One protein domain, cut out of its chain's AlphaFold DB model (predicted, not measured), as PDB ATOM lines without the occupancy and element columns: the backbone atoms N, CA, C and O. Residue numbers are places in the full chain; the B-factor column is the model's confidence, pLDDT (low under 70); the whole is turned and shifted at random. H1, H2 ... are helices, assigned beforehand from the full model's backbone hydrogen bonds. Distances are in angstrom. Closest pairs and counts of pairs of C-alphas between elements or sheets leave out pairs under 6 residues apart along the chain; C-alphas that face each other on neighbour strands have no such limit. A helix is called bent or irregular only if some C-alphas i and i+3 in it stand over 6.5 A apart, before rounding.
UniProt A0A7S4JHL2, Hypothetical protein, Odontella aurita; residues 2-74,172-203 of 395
ATOM      1  N   THR A   2     -56.825 -25.838 -37.825       37.00
ATOM      2  CA  THR A   2     -57.526 -26.710 -36.877       37.00
ATOM      3  C   THR A   2     -56.619 -26.913 -35.675       37.00
ATOM      4  O   THR A   2     -55.564 -27.536 -35.793       37.00
ATOM      5  N   THR A   3     -56.982 -26.340 -34.532       34.03
ATOM      6  CA  THR A   3     -56.334 -26.667 -33.265       34.03
ATOM      7  C   THR A   3     -56.488 -28.176 -33.046       34.03
ATOM      8  O   THR A   3     -57.615 -28.675 -33.071       34.03
ATOM      9  N   PRO A   4     -55.392 -28.944 -32.910       51.50
ATOM     10  CA  PRO A   4     -55.504 -30.368 -32.634       51.50
ATOM     11  C   PRO A   4     -56.261 -30.527 -31.314       51.50
ATOM     12  O   PRO A   4     -55.895 -29.900 -30.315       51.50
ATOM     13  N   LEU A   5     -57.346 -31.309 -31.326       41.44
ATOM     14  CA  LEU A   5     -58.099 -31.643 -30.120       41.44
ATOM     15  C   LEU A   5     -57.111 -32.169 -29.080       41.44
ATOM     16  O   LEU A   5     -56.500 -33.221 -29.261       41.44
ATOM     17  N   LYS A   6     -56.929 -31.403 -28.002       49.69
ATOM     18  CA  LYS A   6     -56.101 -31.818 -26.877       49.69
ATOM     19  C   LYS A   6     -56.780 -33.053 -26.277       49.69
ATOM     20  O   LYS A   6     -57.937 -32.927 -25.869       49.69
ATOM     21  N   PRO A   7     -56.133 -34.230 -26.265       60.56
ATOM     22  CA  PRO A   7     -56.751 -35.431 -25.727       60.56
ATOM     23  C   PRO A   7     -57.187 -35.186 -24.274       60.56
ATOM     24  O   PRO A   7     -56.568 -34.365 -23.580       60.56
ATOM     25  N   PRO A   8     -58.261 -35.855 -23.811       57.88
ATOM     26  CA  PRO A   8     -58.725 -35.721 -22.439       57.88
ATOM     27  C   PRO A   8     -57.566 -35.982 -21.471       57.88
ATOM     28  O   PRO A   8     -56.682 -36.795 -21.764       57.88
ATOM     29  N   PRO A   9     -57.532 -35.282 -20.325       62.66
ATOM     30  CA  PRO A   9     -56.411 -35.383 -19.415       62.66
ATOM     31  C   PRO A   9     -56.235 -36.852 -18.983       62.66
ATOM     32  O   PRO A   9     -57.212 -37.493 -18.580       62.66
ATOM     33  N   PRO A  10     -54.997 -37.385 -19.007       72.00
ATOM     34  CA  PRO A  10     -54.686 -38.770 -18.651       72.00
ATOM     35  C   PRO A  10     -55.322 -39.306 -17.346       72.00
ATOM     36  O   PRO A  10     -55.621 -40.501 -17.318       72.00
ATOM     37  N   PRO A  11     -55.606 -38.510 -16.284       76.50
ATOM     38  CA  PRO A  11     -56.310 -39.018 -15.100       76.50
ATOM     39  C   PRO A  11     -57.731 -39.547 -15.351       76.50
ATOM     40  O   PRO A  11     -58.124 -40.494 -14.680       76.50
ATOM     41  N   MET A  12     -58.501 -38.994 -16.297       79.69
ATOM     42  CA  MET A  12     -59.875 -39.469 -16.544       79.69
ATOM     43  C   MET A  12     -59.890 -40.861 -17.180       79.69
ATOM     44  O   MET A  12     -60.685 -41.713 -16.794       79.69
ATOM     45  N   LEU A  13     -58.968 -41.112 -18.113       78.56
ATOM     46  CA  LEU A  13     -58.798 -42.427 -18.729       78.56
ATOM     47  C   LEU A  13     -58.260 -43.451 -17.726       78.56
ATOM     48  O   LEU A  13     -58.728 -44.583 -17.710       78.56
ATOM     49  N   ALA A  14     -57.327 -43.048 -16.858       78.62
ATOM     50  CA  ALA A  14     -56.836 -43.913 -15.786       78.62
ATOM     51  C   ALA A  14     -57.952 -44.283 -14.793       78.62
ATOM     52  O   ALA A  14     -58.051 -45.438 -14.388       78.62
ATOM     53  N   PHE A  15     -58.821 -43.327 -14.448       82.69
ATOM     54  CA  PHE A  15     -59.982 -43.576 -13.596       82.69
ATOM     55  C   PHE A  15     -60.978 -44.531 -14.262       82.69
ATOM     56  O   PHE A  15     -61.344 -45.540 -13.667       82.69
ATOM     57  N   ALA A  16     -61.345 -44.277 -15.522       84.00
ATOM     58  CA  ALA A  16     -62.235 -45.155 -16.279       84.00
ATOM     59  C   ALA A  16     -61.656 -46.572 -16.449       84.00
ATOM     60  O   ALA A  16     -62.395 -47.549 -16.371       84.00
ATOM     61  N   ALA A  17     -60.336 -46.704 -16.613       82.81
ATOM     62  CA  ALA A  17     -59.651 -47.996 -16.664       82.81
ATOM     63  C   ALA A  17     -59.582 -48.708 -15.297       82.81
ATOM     64  O   ALA A  17     -59.396 -49.923 -15.251       82.81
ATOM     65  N   GLY A  18     -59.739 -47.973 -14.190       84.81
ATOM     66  CA  GLY A  18     -59.705 -48.501 -12.824       84.81
ATOM     67  C   GLY A  18     -61.029 -49.088 -12.323       84.81
ATOM     68  O   GLY A  18     -61.011 -49.863 -11.371       84.81
ATOM     69  N   ILE A  19     -62.159 -48.770 -12.962       88.94
ATOM     70  CA  ILE A  19     -63.490 -49.279 -12.576       88.94
ATOM     71  C   ILE A  19     -63.671 -50.776 -12.930       88.94
ATOM     72  O   ILE A  19     -64.045 -51.553 -12.047       88.94
ATOM     73  N   PRO A  20     -63.357 -51.245 -14.160       87.50
ATOM     74  CA  PRO A  20     -63.626 -52.625 -14.575       87.50
ATOM     75  C   PRO A  20     -62.985 -53.728 -13.710       87.50
ATOM     76  O   PRO A  20     -63.645 -54.748 -13.500       87.50
ATOM     77  N   PRO A  21     -61.747 -53.584 -13.183       86.62
ATOM     78  CA  PRO A  21     -61.152 -54.589 -12.299       86.62
ATOM     79  C   PRO A  21     -61.946 -54.851 -11.012       86.62
ATOM     80  O   PRO A  21     -61.896 -55.971 -10.508       86.62
ATOM     81  N   GLY A  22     -62.667 -53.850 -10.492       86.62
ATOM     82  CA  GLY A  22     -63.483 -53.991  -9.282       86.62
ATOM     83  C   GLY A  22     -64.766 -54.788  -9.519       86.62
ATOM     84  O   GLY A  22     -65.149 -55.607  -8.691       86.62
ATOM     85  N   GLU A  23     -65.397 -54.600 -10.679       92.56
ATOM     86  CA  GLU A  23     -66.633 -55.305 -11.038       92.56
ATOM     87  C   GLU A  23     -66.368 -56.702 -11.615       92.56
ATOM     88  O   GLU A  23     -67.167 -57.624 -11.446       92.56
ATOM     89  N   ARG A  24     -65.253 -56.870 -12.335       93.19
ATOM     90  CA  ARG A  24     -64.904 -58.102 -13.052       93.19
ATOM     91  C   ARG A  24     -63.424 -58.430 -12.839       93.19
ATOM     92  O   ARG A  24     -62.605 -58.149 -13.723       93.19
ATOM     93  N   PRO A  25     -63.055 -59.109 -11.734       90.56
ATOM     94  CA  PRO A  25     -61.654 -59.406 -11.415       90.56
ATOM     95  C   PRO A  25     -60.961 -60.255 -12.491       90.56
ATOM     96  O   PRO A  25     -59.740 -60.207 -12.627       90.56
ATOM     97  N   GLN A  26     -61.731 -60.970 -13.318       93.50
ATOM     98  CA  GLN A  26     -61.234 -61.709 -14.482       93.50
ATOM     99  C   GLN A  26     -60.530 -60.835 -15.536       93.50
ATOM    100  O   GLN A  26     -59.696 -61.336 -16.276       93.50
ATOM    101  N   ILE A  27     -60.829 -59.535 -15.612       93.94
ATOM    102  CA  ILE A  27     -60.213 -58.623 -16.594       93.94
ATOM    103  C   ILE A  27     -58.958 -57.952 -16.000       93.94
ATOM    104  O   ILE A  27     -58.185 -57.317 -16.714       93.94
ATOM    105  N   SER A  28     -58.701 -58.123 -14.695       93.06
ATOM    106  CA  SER A  28     -57.598 -57.445 -14.004       93.06
ATOM    107  C   SER A  28     -56.210 -57.699 -14.615       93.06
ATOM    108  O   SER A  28     -55.485 -56.715 -14.786       93.06
ATOM    109  N   PRO A  29     -55.821 -58.922 -15.047       95.06
ATOM    110  CA  PRO A  29     -54.487 -59.133 -15.615       95.06
ATOM    111  C   PRO A  29     -54.332 -58.445 -16.975       95.06
ATOM    112  O   PRO A  29     -53.272 -57.896 -17.277       95.06
ATOM    113  N   ALA A  30     -55.401 -58.436 -17.776       95.56
ATOM    114  CA  ALA A  30     -55.428 -57.777 -19.075       95.56
ATOM    115  C   ALA A  30     -55.326 -56.252 -18.929       95.56
ATOM    116  O   ALA A  30     -54.481 -55.627 -19.569       95.56
ATOM    117  N   VAL A  31     -56.128 -55.663 -18.032       94.25
ATOM    118  CA  VAL A  31     -56.097 -54.221 -17.728       94.25
ATOM    119  C   VAL A  31     -54.733 -53.809 -17.183       94.25
ATOM    120  O   VAL A  31     -54.213 -52.773 -17.585       94.25
ATOM    121  N   PHE A  32     -54.114 -54.624 -16.325       94.50
ATOM    122  CA  PHE A  32     -52.772 -54.351 -15.813       94.50
ATOM    123  C   PHE A  32     -51.722 -54.336 -16.933       94.50
ATOM    124  O   PHE A  32     -50.977 -53.365 -17.061       94.50
ATOM    125  N   ALA A  33     -51.682 -55.371 -17.778       96.38
ATOM    126  CA  ALA A  33     -50.712 -55.461 -18.870       96.38
ATOM    127  C   ALA A  33     -50.889 -54.332 -19.905       96.38
ATOM    128  O   ALA A  33     -49.914 -53.661 -20.262       96.38
ATOM    129  N   LEU A  34     -52.132 -54.052 -20.315       95.50
ATOM    130  CA  LEU A  34     -52.449 -52.919 -21.190       95.50
ATOM    131  C   LEU A  34     -52.112 -51.581 -20.526       95.50
ATOM    132  O   LEU A  34     -51.559 -50.701 -21.179       95.50
ATOM    133  N   GLY A  35     -52.378 -51.437 -19.227       94.00
ATOM    134  CA  GLY A  35     -52.049 -50.248 -18.445       94.00
ATOM    135  C   GLY A  35     -50.549 -49.968 -18.402       94.00
ATOM    136  O   GLY A  35     -50.141 -48.821 -18.568       94.00
ATOM    137  N   VAL A  36     -49.713 -51.004 -18.263       95.81
ATOM    138  CA  VAL A  36     -48.248 -50.872 -18.353       95.81
ATOM    139  C   VAL A  36     -47.827 -50.414 -19.751       95.81
ATOM    140  O   VAL A  36     -47.044 -49.471 -19.867       95.81
ATOM    141  N   GLY A  37     -48.356 -51.035 -20.813       96.25
ATOM    142  CA  GLY A  37     -48.072 -50.617 -22.193       96.25
ATOM    143  C   GLY A  37     -48.482 -49.166 -22.460       96.25
ATOM    144  O   GLY A  37     -47.694 -48.370 -22.967       96.25
ATOM    145  N   TRP A  38     -49.680 -48.790 -22.022       95.31
ATOM    146  CA  TRP A  38     -50.199 -47.431 -22.138       95.31
ATOM    147  C   TRP A  38     -49.364 -46.411 -21.357       95.31
ATOM    148  O   TRP A  38     -49.024 -45.354 -21.885       95.31
ATOM    149  N   ALA A  39     -48.979 -46.727 -20.118       94.62
ATOM    150  CA  ALA A  39     -48.134 -45.856 -19.307       94.62
ATOM    151  C   ALA A  39     -46.770 -45.610 -19.970       94.62
ATOM    152  O   ALA A  39     -46.290 -44.476 -19.984       94.62
ATOM    153  N   LEU A  40     -46.162 -46.641 -20.570       96.44
ATOM    154  CA  LEU A  40     -44.907 -46.495 -21.309       96.44
ATOM    155  C   LEU A  40     -45.072 -45.635 -22.571       96.44
ATOM    156  O   LEU A  40     -44.207 -44.799 -22.833       96.44
ATOM    157  N   LEU A  41     -46.184 -45.765 -23.304       96.06
ATOM    158  CA  LEU A  41     -46.506 -44.888 -24.439       96.06
ATOM    159  C   LEU A  41     -46.721 -43.427 -24.007       96.06
ATOM    160  O   LEU A  41     -46.206 -42.514 -24.648       96.06
ATOM    161  N   ALA A  42     -47.397 -43.189 -22.883       94.69
ATOM    162  CA  ALA A  42     -47.556 -41.844 -22.329       94.69
ATOM    163  C   ALA A  42     -46.205 -41.237 -21.901       94.69
ATOM    164  O   ALA A  42     -45.955 -40.041 -22.075       94.69
ATOM    165  N   LEU A  43     -45.294 -42.058 -21.365       95.31
ATOM    166  CA  LEU A  43     -43.924 -41.638 -21.065       95.31
ATOM    167  C   LEU A  43     -43.124 -41.325 -22.335       95.31
ATOM    168  O   LEU A  43     -42.349 -40.368 -22.321       95.31
ATOM    169  N   LEU A  44     -43.342 -42.066 -23.426       95.75
ATOM    170  CA  LEU A  44     -42.747 -41.778 -24.733       95.75
ATOM    171  C   LEU A  44     -43.220 -40.421 -25.269       95.75
ATOM    172  O   LEU A  44     -42.398 -39.603 -25.675       95.75
ATOM    173  N   GLU A  45     -44.523 -40.140 -25.209       95.19
ATOM    174  CA  GLU A  45     -45.081 -38.844 -25.616       95.19
ATOM    175  C   GLU A  45     -44.503 -37.703 -24.768       95.19
ATOM    176  O   GLU A  45     -44.010 -36.701 -25.293       95.19
ATOM    177  N   ARG A  46     -44.449 -37.891 -23.443       94.19
ATOM    178  CA  ARG A  46     -43.811 -36.935 -22.532       94.19
ATOM    179  C   ARG A  46     -42.336 -36.721 -22.874       94.19
ATOM    180  O   ARG A  46     -41.866 -35.585 -22.815       94.19
ATOM    181  N   ARG A  47     -41.589 -37.772 -23.209       93.81
ATOM    182  CA  ARG A  47     -40.180 -37.668 -23.617       93.81
ATOM    183  C   ARG A  47     -40.047 -36.888 -24.930       93.81
ATOM    184  O   ARG A  47     -39.206 -35.999 -25.015       93.81
ATOM    185  N   ASN A  48     -40.923 -37.147 -25.895       93.75
ATOM    186  CA  ASN A  48     -40.928 -36.485 -27.201       93.75
ATOM    187  C   ASN A  48     -41.401 -35.027 -27.144       93.75
ATOM    188  O   ASN A  48     -41.041 -34.238 -28.013       93.75
ATOM    189  N   SER A  49     -42.109 -34.641 -26.078       93.06
ATOM    190  CA  SER A  49     -42.442 -33.241 -25.790       93.06
ATOM    191  C   SER A  49     -41.243 -32.384 -25.346       93.06
ATOM    192  O   SER A  49     -41.389 -31.174 -25.180       93.06
ATOM    193  N   ARG A  50     -40.051 -32.974 -25.141       92.88
ATOM    194  CA  ARG A  50     -38.843 -32.203 -24.813       92.88
ATOM    195  C   ARG A  50     -38.416 -31.316 -25.996       92.88
ATOM    196  O   ARG A  50     -38.421 -31.782 -27.141       92.88
ATOM    197  N   PRO A  51     -38.021 -30.055 -25.751       93.56
ATOM    198  CA  PRO A  51     -37.536 -29.161 -26.806       93.56
ATOM    199  C   PRO A  51     -36.189 -29.627 -27.385       93.56
ATOM    200  O   PRO A  51     -36.001 -29.552 -28.600       93.56
ATOM    201  N   SER A  52     -35.304 -30.192 -26.551       90.88
ATOM    202  CA  SER A  52     -34.040 -30.792 -26.995       90.88
ATOM    203  C   SER A  52     -34.266 -31.984 -27.921       90.88
ATOM    204  O   SER A  52     -34.927 -32.959 -27.558       90.88
ATOM    205  N   ILE A  53     -33.661 -31.923 -29.108       89.06
ATOM    206  CA  ILE A  53     -33.725 -32.972 -30.134       89.06
ATOM    207  C   ILE A  53     -32.989 -34.233 -29.667       89.06
ATOM    208  O   ILE A  53     -33.446 -35.346 -29.906       89.06
ATOM    209  N   TRP A  54     -31.900 -34.061 -28.922       87.69
ATOM    210  CA  TRP A  54     -31.076 -35.150 -28.396       87.69
ATOM    211  C   TRP A  54     -31.773 -35.968 -27.312       87.69
ATOM    212  O   TRP A  54     -31.476 -37.146 -27.114       87.69
ATOM    213  N   GLY A  55     -32.719 -35.339 -26.613       88.56
ATOM    214  CA  GLY A  55     -33.551 -35.990 -25.613       88.56
ATOM    215  C   GLY A  55     -34.757 -36.733 -26.193       88.56
ATOM    216  O   GLY A  55     -35.395 -37.470 -25.433       88.56
ATOM    217  N   ARG A  56     -35.088 -36.541 -27.479       91.25
ATOM    218  CA  ARG A  56     -36.235 -37.186 -28.138       91.25
ATOM    219  C   ARG A  56     -35.913 -38.624 -28.521       91.25
ATOM    220  O   ARG A  56     -34.768 -38.993 -28.768       91.25
ATOM    221  N   VAL A  57     -36.956 -39.440 -28.561       92.12
ATOM    222  CA  VAL A  57     -36.893 -40.859 -28.908       92.12
ATOM    223  C   VAL A  57     -37.690 -41.058 -30.202       92.12
ATOM    224  O   VAL A  57     -38.670 -40.336 -30.419       92.12
ATOM    225  N   PRO A  58     -37.304 -42.002 -31.085       91.94
ATOM    226  CA  PRO A  58     -38.108 -42.337 -32.257       91.94
ATOM    227  C   PRO A  58     -39.570 -42.599 -31.885       91.94
ATOM    228  O   PRO A  58     -39.866 -43.089 -30.790       91.94
ATOM    229  N   SER A  59     -40.502 -42.255 -32.776       92.44
ATOM    230  CA  SER A  59     -41.912 -42.519 -32.506       92.44
ATOM    231  C   SER A  59     -42.167 -44.030 -32.440       92.44
ATOM    232  O   SER A  59     -41.448 -44.826 -33.050       92.44
ATOM    233  N   TYR A  60     -43.197 -44.447 -31.699       94.94
ATOM    234  CA  TYR A  60     -43.539 -45.868 -31.586       94.94
ATOM    235  C   TYR A  60     -43.818 -46.498 -32.958       94.94
ATOM    236  O   TYR A  60     -43.360 -47.602 -33.233       94.94
ATOM    237  N   LEU A  61     -44.492 -45.760 -33.848       93.31
ATOM    238  CA  LEU A  61     -44.787 -46.213 -35.206       93.31
ATOM    239  C   LEU A  61     -43.527 -46.363 -36.059       93.31
ATOM    240  O   LEU A  61     -43.443 -47.319 -36.825       93.31
ATOM    241  N   ASP A  62     -42.542 -45.473 -35.912       89.88
ATOM    242  CA  ASP A  62     -41.266 -45.609 -36.623       89.88
ATOM    243  C   ASP A  62     -40.515 -46.859 -36.154       89.88
ATOM    244  O   ASP A  62     -39.993 -47.608 -36.977       89.88
ATOM    245  N   MET A  63     -40.535 -47.146 -34.846       92.56
ATOM    246  CA  MET A  63     -39.962 -48.379 -34.294       92.56
ATOM    247  C   MET A  63     -40.711 -49.630 -34.779       92.56
ATOM    248  O   MET A  63     -40.071 -50.611 -35.151       92.56
ATOM    249  N   CYS A  64     -42.048 -49.599 -34.846       93.75
ATOM    250  CA  CYS A  64     -42.844 -50.690 -35.416       93.75
ATOM    251  C   CYS A  64     -42.538 -50.919 -36.898       93.75
ATOM    252  O   CYS A  64     -42.366 -52.063 -37.310       93.75
ATOM    253  N   ARG A  65     -42.452 -49.851 -37.699       90.56
ATOM    254  CA  ARG A  65     -42.106 -49.940 -39.124       90.56
ATOM    255  C   ARG A  65     -40.707 -50.511 -39.316       90.56
ATOM    256  O   ARG A  65     -40.552 -51.417 -40.123       90.56
ATOM    257  N   ALA A  66     -39.730 -50.052 -38.535       87.88
ATOM    258  CA  ALA A  66     -38.372 -50.591 -38.570       87.88
ATOM    259  C   ALA A  66     -38.335 -52.082 -38.188       87.88
ATOM    260  O   ALA A  66     -37.626 -52.864 -38.815       87.88
ATOM    261  N   TYR A  67     -39.130 -52.489 -37.190       91.44
ATOM    262  CA  TYR A  67     -39.212 -53.882 -36.754       91.44
ATOM    263  C   TYR A  67     -39.878 -54.796 -37.796       91.44
ATOM    264  O   TYR A  67     -39.362 -55.872 -38.079       91.44
ATOM    265  N   VAL A  68     -41.006 -54.373 -38.379       93.56
ATOM    266  CA  VAL A  68     -41.770 -55.172 -39.358       93.56
ATOM    267  C   VAL A  68     -41.112 -55.167 -40.735       93.56
ATOM    268  O   VAL A  68     -41.051 -56.202 -41.388       93.56
ATOM    269  N   GLY A  69     -40.618 -54.011 -41.179       89.75
ATOM    270  CA  GLY A  69     -39.993 -53.862 -42.490       89.75
ATOM    271  C   GLY A  69     -38.600 -54.481 -42.570       89.75
ATOM    272  O   GLY A  69     -38.089 -54.671 -43.667       89.75
ATOM    273  N   GLY A  70     -37.949 -54.761 -41.433       84.69
ATOM    274  CA  GLY A  70     -36.554 -55.216 -41.404       84.69
ATOM    275  C   GLY A  70     -35.561 -54.191 -41.969       84.69
ATOM    276  O   GLY A  70     -34.365 -54.466 -42.057       84.69
ATOM    277  N   GLU A  71     -36.038 -52.997 -42.330       72.06
ATOM    278  CA  GLU A  71     -35.256 -51.887 -42.849       72.06
ATOM    279  C   GLU A  71     -34.490 -51.226 -41.701       72.06
ATOM    280  O   GLU A  71     -34.760 -50.103 -41.290       72.06
ATOM    281  N   SER A  72     -33.477 -51.917 -41.182       60.75
ATOM    282  CA  SER A  72     -32.464 -51.307 -40.313       60.75
ATOM    283  C   SER A  72     -31.613 -50.258 -41.050       60.75
ATOM    284  O   SER A  72     -30.832 -49.547 -40.424       60.75
ATOM    285  N   SER A  73     -31.744 -50.196 -42.384       46.94
ATOM    286  CA  SER A  73     -30.875 -49.466 -43.314       46.94
ATOM    287  C   SER A  73     -31.578 -48.347 -44.091       46.94
ATOM    288  O   SER A  73     -30.909 -47.583 -44.782       46.94
ATOM    289  N   SER A  74     -32.906 -48.232 -43.995       44.09
ATOM    290  CA  SER A  74     -33.616 -47.060 -44.509       44.09
ATOM    291  C   SER A  74     -33.335 -45.916 -43.538       44.09
ATOM    292  O   SER A  74     -33.520 -46.121 -42.333       44.09
ATOM    293  N   PHE A 172     -32.392 -49.739 -13.456       92.81
ATOM    294  CA  PHE A 172     -32.941 -50.368 -14.653       92.81
ATOM    295  C   PHE A 172     -34.381 -49.916 -14.929       92.81
ATOM    296  O   PHE A 172     -34.681 -49.484 -16.037       92.81
ATOM    297  N   ALA A 173     -35.252 -49.917 -13.916       94.81
ATOM    298  CA  ALA A 173     -36.615 -49.408 -14.035       94.81
ATOM    299  C   ALA A 173     -36.621 -47.928 -14.444       94.81
ATOM    300  O   ALA A 173     -37.360 -47.546 -15.343       94.81
ATOM    301  N   GLY A 174     -35.748 -47.107 -13.853       93.81
ATOM    302  CA  GLY A 174     -35.555 -45.714 -14.253       93.81
ATOM    303  C   GLY A 174     -35.144 -45.572 -15.719       93.81
ATOM    304  O   GLY A 174     -35.735 -44.766 -16.431       93.81
ATOM    305  N   ALA A 175     -34.197 -46.386 -16.191       92.75
ATOM    306  CA  ALA A 175     -33.754 -46.388 -17.585       92.75
ATOM    307  C   ALA A 175     -34.873 -46.815 -18.555       92.75
ATOM    308  O   ALA A 175     -35.020 -46.222 -19.625       92.75
ATOM    309  N   VAL A 176     -35.696 -47.799 -18.173       95.62
ATOM    310  CA  VAL A 176     -36.867 -48.233 -18.952       95.62
ATOM    311  C   VAL A 176     -37.922 -47.125 -19.003       95.62
ATOM    312  O   VAL A 176     -38.362 -46.764 -20.092       95.62
ATOM    313  N   LEU A 177     -38.278 -46.538 -17.853       95.88
ATOM    314  CA  LEU A 177     -39.277 -45.466 -17.742       95.88
ATOM    315  C   LEU A 177     -38.846 -44.179 -18.461       95.88
ATOM    316  O   LEU A 177     -39.679 -43.483 -19.040       95.88
ATOM    317  N   ASN A 178     -37.551 -43.859 -18.450       94.12
ATOM    318  CA  ASN A 178     -36.996 -42.704 -19.157       94.12
ATOM    319  C   ASN A 178     -36.784 -42.946 -20.657       94.12
ATOM    320  O   ASN A 178     -36.385 -42.001 -21.345       94.12
ATOM    321  N   TRP A 179     -37.052 -44.163 -21.154       95.44
ATOM    322  CA  TRP A 179     -36.767 -44.598 -22.525       95.44
ATOM    323  C   TRP A 179     -35.282 -44.463 -22.917       95.44
ATOM    324  O   TRP A 179     -34.944 -44.301 -24.091       95.44
ATOM    325  N   ASP A 180     -34.368 -44.577 -21.947       92.56
ATOM    326  CA  ASP A 180     -32.927 -44.482 -22.207       92.56
ATOM    327  C   ASP A 180     -32.440 -45.674 -23.053       92.56
ATOM    328  O   ASP A 180     -31.554 -45.523 -23.896       92.56
ATOM    329  N   HIS A 181     -33.084 -46.838 -22.897       91.69
ATOM    330  CA  HIS A 181     -32.908 -48.035 -23.725       91.69
ATOM    331  C   HIS A 181     -34.144 -48.290 -24.594       91.69
ATOM    332  O   HIS A 181     -34.865 -49.268 -24.402       91.69
ATOM    333  N   TYR A 182     -34.390 -47.403 -25.559       92.69
ATOM    334  CA  TYR A 182     -35.625 -47.394 -26.348       92.69
ATOM    335  C   TYR A 182     -35.971 -48.728 -27.027       92.69
ATOM    336  O   TYR A 182     -37.141 -49.079 -27.033       92.69
ATOM    337  N   TYR A 183     -35.002 -49.519 -27.509       92.75
ATOM    338  CA  TYR A 183     -35.276 -50.857 -28.066       92.75
ATOM    339  C   TYR A 183     -35.870 -51.827 -27.037       92.75
ATOM    340  O   TYR A 183     -36.819 -52.552 -27.330       92.75
ATOM    341  N   LEU A 184     -35.323 -51.830 -25.820       94.06
ATOM    342  CA  LEU A 184     -35.800 -52.683 -24.737       94.06
ATOM    343  C   LEU A 184     -37.167 -52.205 -24.246       94.06
ATOM    344  O   LEU A 184     -38.082 -53.010 -24.104       94.06
ATOM    345  N   THR A 185     -37.328 -50.896 -24.035       95.94
ATOM    346  CA  THR A 185     -38.616 -50.322 -23.631       95.94
ATOM    347  C   THR A 185     -39.683 -50.547 -24.706       95.94
ATOM    348  O   THR A 185     -40.814 -50.886 -24.370       95.94
ATOM    349  N   PHE A 186     -39.330 -50.452 -25.990       96.44
ATOM    350  CA  PHE A 186     -40.204 -50.787 -27.117       96.44
ATOM    351  C   PHE A 186     -40.641 -52.254 -27.086       96.44
ATOM    352  O   PHE A 186     -41.834 -52.532 -27.214       96.44
ATOM    353  N   ALA A 187     -39.710 -53.186 -26.862       96.81
ATOM    354  CA  ALA A 187     -40.023 -54.607 -26.744       96.81
ATOM    355  C   ALA A 187     -40.948 -54.887 -25.548       96.81
ATOM    356  O   ALA A 187     -41.943 -55.584 -25.708       96.81
ATOM    357  N   ILE A 188     -40.675 -54.291 -24.379       97.19
ATOM    358  CA  ILE A 188     -41.522 -54.418 -23.181       97.19
ATOM    359  C   ILE A 188     -42.921 -53.848 -23.439       97.19
ATOM    360  O   ILE A 188     -43.907 -54.494 -23.101       97.19
ATOM    361  N   THR A 189     -43.012 -52.672 -24.067       97.88
ATOM    362  CA  THR A 189     -44.288 -52.017 -24.404       97.88
ATOM    363  C   THR A 189     -45.098 -52.865 -25.381       97.88
ATOM    364  O   THR A 189     -46.289 -53.079 -25.192       97.88
ATOM    365  N   THR A 190     -44.457 -53.392 -26.424       98.00
ATOM    366  CA  THR A 190     -45.129 -54.230 -27.424       98.00
ATOM    367  C   THR A 190     -45.561 -55.561 -26.814       98.00
ATOM    368  O   THR A 190     -46.699 -55.983 -27.005       98.00
ATOM    369  N   ALA A 191     -44.698 -56.192 -26.012       97.94
ATOM    370  CA  ALA A 191     -45.027 -57.419 -25.298       97.94
ATOM    371  C   ALA A 191     -46.186 -57.210 -24.316       97.94
ATOM    372  O   ALA A 191     -47.083 -58.043 -24.270       97.94
ATOM    373  N   SER A 192     -46.220 -56.104 -23.567       97.88
ATOM    374  CA  SER A 192     -47.309 -55.835 -22.622       97.88
ATOM    375  C   SER A 192     -48.641 -55.560 -23.322       97.88
ATOM    376  O   SER A 192     -49.672 -56.032 -22.849       97.88
ATOM    377  N   LEU A 193     -48.632 -54.886 -24.479       97.69
ATOM    378  CA  LEU A 193     -49.829 -54.698 -25.303       97.69
ATOM    379  C   LEU A 193     -50.345 -56.024 -25.877       97.69
ATOM    380  O   LEU A 193     -51.536 -56.315 -25.772       97.69
ATOM    381  N   VAL A 194     -49.454 -56.855 -26.428       97.75
ATOM    382  CA  VAL A 194     -49.808 -58.172 -26.985       97.75
ATOM    383  C   VAL A 194     -50.311 -59.115 -25.891       97.75
ATOM    384  O   VAL A 194     -51.373 -59.713 -26.041       97.75
ATOM    385  N   VAL A 195     -49.595 -59.217 -24.767       97.44
ATOM    386  CA  VAL A 195     -50.004 -60.032 -23.612       97.44
ATOM    387  C   VAL A 195     -51.333 -59.538 -23.055       97.44
ATOM    388  O   VAL A 195     -52.217 -60.349 -22.797       97.44
ATOM    389  N   GLY A 196     -51.511 -58.223 -22.926       96.81
ATOM    390  CA  GLY A 196     -52.771 -57.628 -22.493       96.81
ATOM    391  C   GLY A 196     -53.936 -57.987 -23.411       96.81
ATOM    392  O   GLY A 196     -54.997 -58.366 -22.921       96.81
ATOM    393  N   PHE A 197     -53.726 -57.959 -24.729       97.44
ATOM    394  CA  PHE A 197     -54.736 -58.365 -25.704       97.44
ATOM    395  C   PHE A 197     -55.060 -59.862 -25.617       97.44
ATOM    396  O   PHE A 197     -56.229 -60.226 -25.556       97.44
ATOM    397  N   ILE A 198     -54.049 -60.732 -25.524       97.38
ATOM    398  CA  ILE A 198     -54.246 -62.179 -25.333       97.38
ATOM    399  C   ILE A 198     -55.019 -62.447 -24.035       97.38
ATOM    400  O   ILE A 198     -55.939 -63.262 -24.011       97.38
ATOM    401  N   PHE A 199     -54.691 -61.732 -22.957       96.38
ATOM    402  CA  PHE A 199     -55.309 -61.904 -21.645       96.38
ATOM    403  C   PHE A 199     -56.787 -61.514 -21.607       96.38
ATOM    404  O   PHE A 199     -57.485 -62.003 -20.721       96.38
ATOM    405  N   LEU A 200     -57.284 -60.706 -22.551       95.75
ATOM    406  CA  LEU A 200     -58.720 -60.435 -22.680       95.75
ATOM    407  C   LEU A 200     -59.517 -61.682 -23.088       95.75
ATOM    408  O   LEU A 200     -60.688 -61.792 -22.733       95.75
ATOM    409  N   PHE A 201     -58.892 -62.622 -23.801       96.69
ATOM    410  CA  PHE A 201     -59.538 -63.855 -24.262       96.69
ATOM    411  C   PHE A 201     -59.380 -65.021 -23.282       96.69
ATOM    412  O   PHE A 201     -60.069 -66.033 -23.409       96.69
ATOM    413  N   VAL A 202     -58.484 -64.902 -22.299       96.19
ATOM    414  CA  VAL A 202     -58.251 -65.955 -21.305       96.19
ATOM    415  C   VAL A 202     -59.316 -65.864 -20.203       96.19
ATOM    416  O   VAL A 202     -59.463 -64.811 -19.580       96.19
ATOM    417  N   PRO A 203     -60.040 -66.954 -19.886       94.81
ATOM    418  CA  PRO A 203     -61.039 -66.965 -18.820       94.81
ATOM    419  C   PRO A 203     -60.374 -67.016 -17.433       94.81
ATOM    420  O   PRO A 203     -60.388 -68.037 -16.744       94.81
TER     421      PRO A 203
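Overview. This is residues 2 to 74 and 172 to 203 of the 395 residues of the protein "Hypothetical protein" of Odontella aurita (UniProt A0A7S4JHL2). Two long helices, H3 and H6, lie side by side as the core; H1 runs back beside H3, H2 makes the corner between them, and short H4 and H5 stand crosswise to H6 near its start. Find 105 printed residues, six named helices from H1 to H6, all helix, only just loose, close to compact: radius of gyration of the C-alphas 15.7 A, spans 46 by 35 by 33 A.

Arrangement. H1, residues 10 to 18, is close but not clearly touching H3, residues 25 to 48: closest C-alphas Ala 17 and Val 31, 7.2 A. H2, residues 20 to 23, touches H3 only at the corner, Pro 21 to Ser 28, C-alphas 4.9 A apart, with H3's residues 27 to 31 alone. H3 and H6, residues 182 to 201, touch, closest C-alphas Ala 30 and Gly 196, 4.3 A, at a shallow tilt of 27 degrees, opposite ways. H4, residues 60 to 69, is close but not clearly touching H6, about perpendicular at 87 degrees: closest C-alphas Tyr 60 and Phe 186, 7.4 A. H5, residues 172 to 177, touches H6 only at the corner, with H6's residues 182 to 185 alone: closest C-alphas Val 176 and Thr 185, 5.4 A. Every O i to N i+4 pair is within hydrogen-bond range in H1, H4 and H5, 18 of 20 in H3 and 15 of 16 in H6; H2 is too short for one.

Along the chain. Find C-alpha 10 at (-54.686, -38.770, -18.651), where H1 begins. H3 runs 34.7 A with a kink of 31 degrees near residue 32; it is irregular, C-alphas 26 and 29 being 7.3 A apart. H6 runs 29.1 A to C-alpha 201 at (-59.538, -63.855, -24.262).

Size, cuts and confidence. Residues 75 to 171 are not printed; C-alphas 74 and 172 are 30.0 A apart across the cut. The link from H3 to H4 is long. Residues 2 to 9 and 67 to 73, of which 67 to 69 belong to H4, stand free; pLDDT is under 70 at 2 to 9 and 72 to 74.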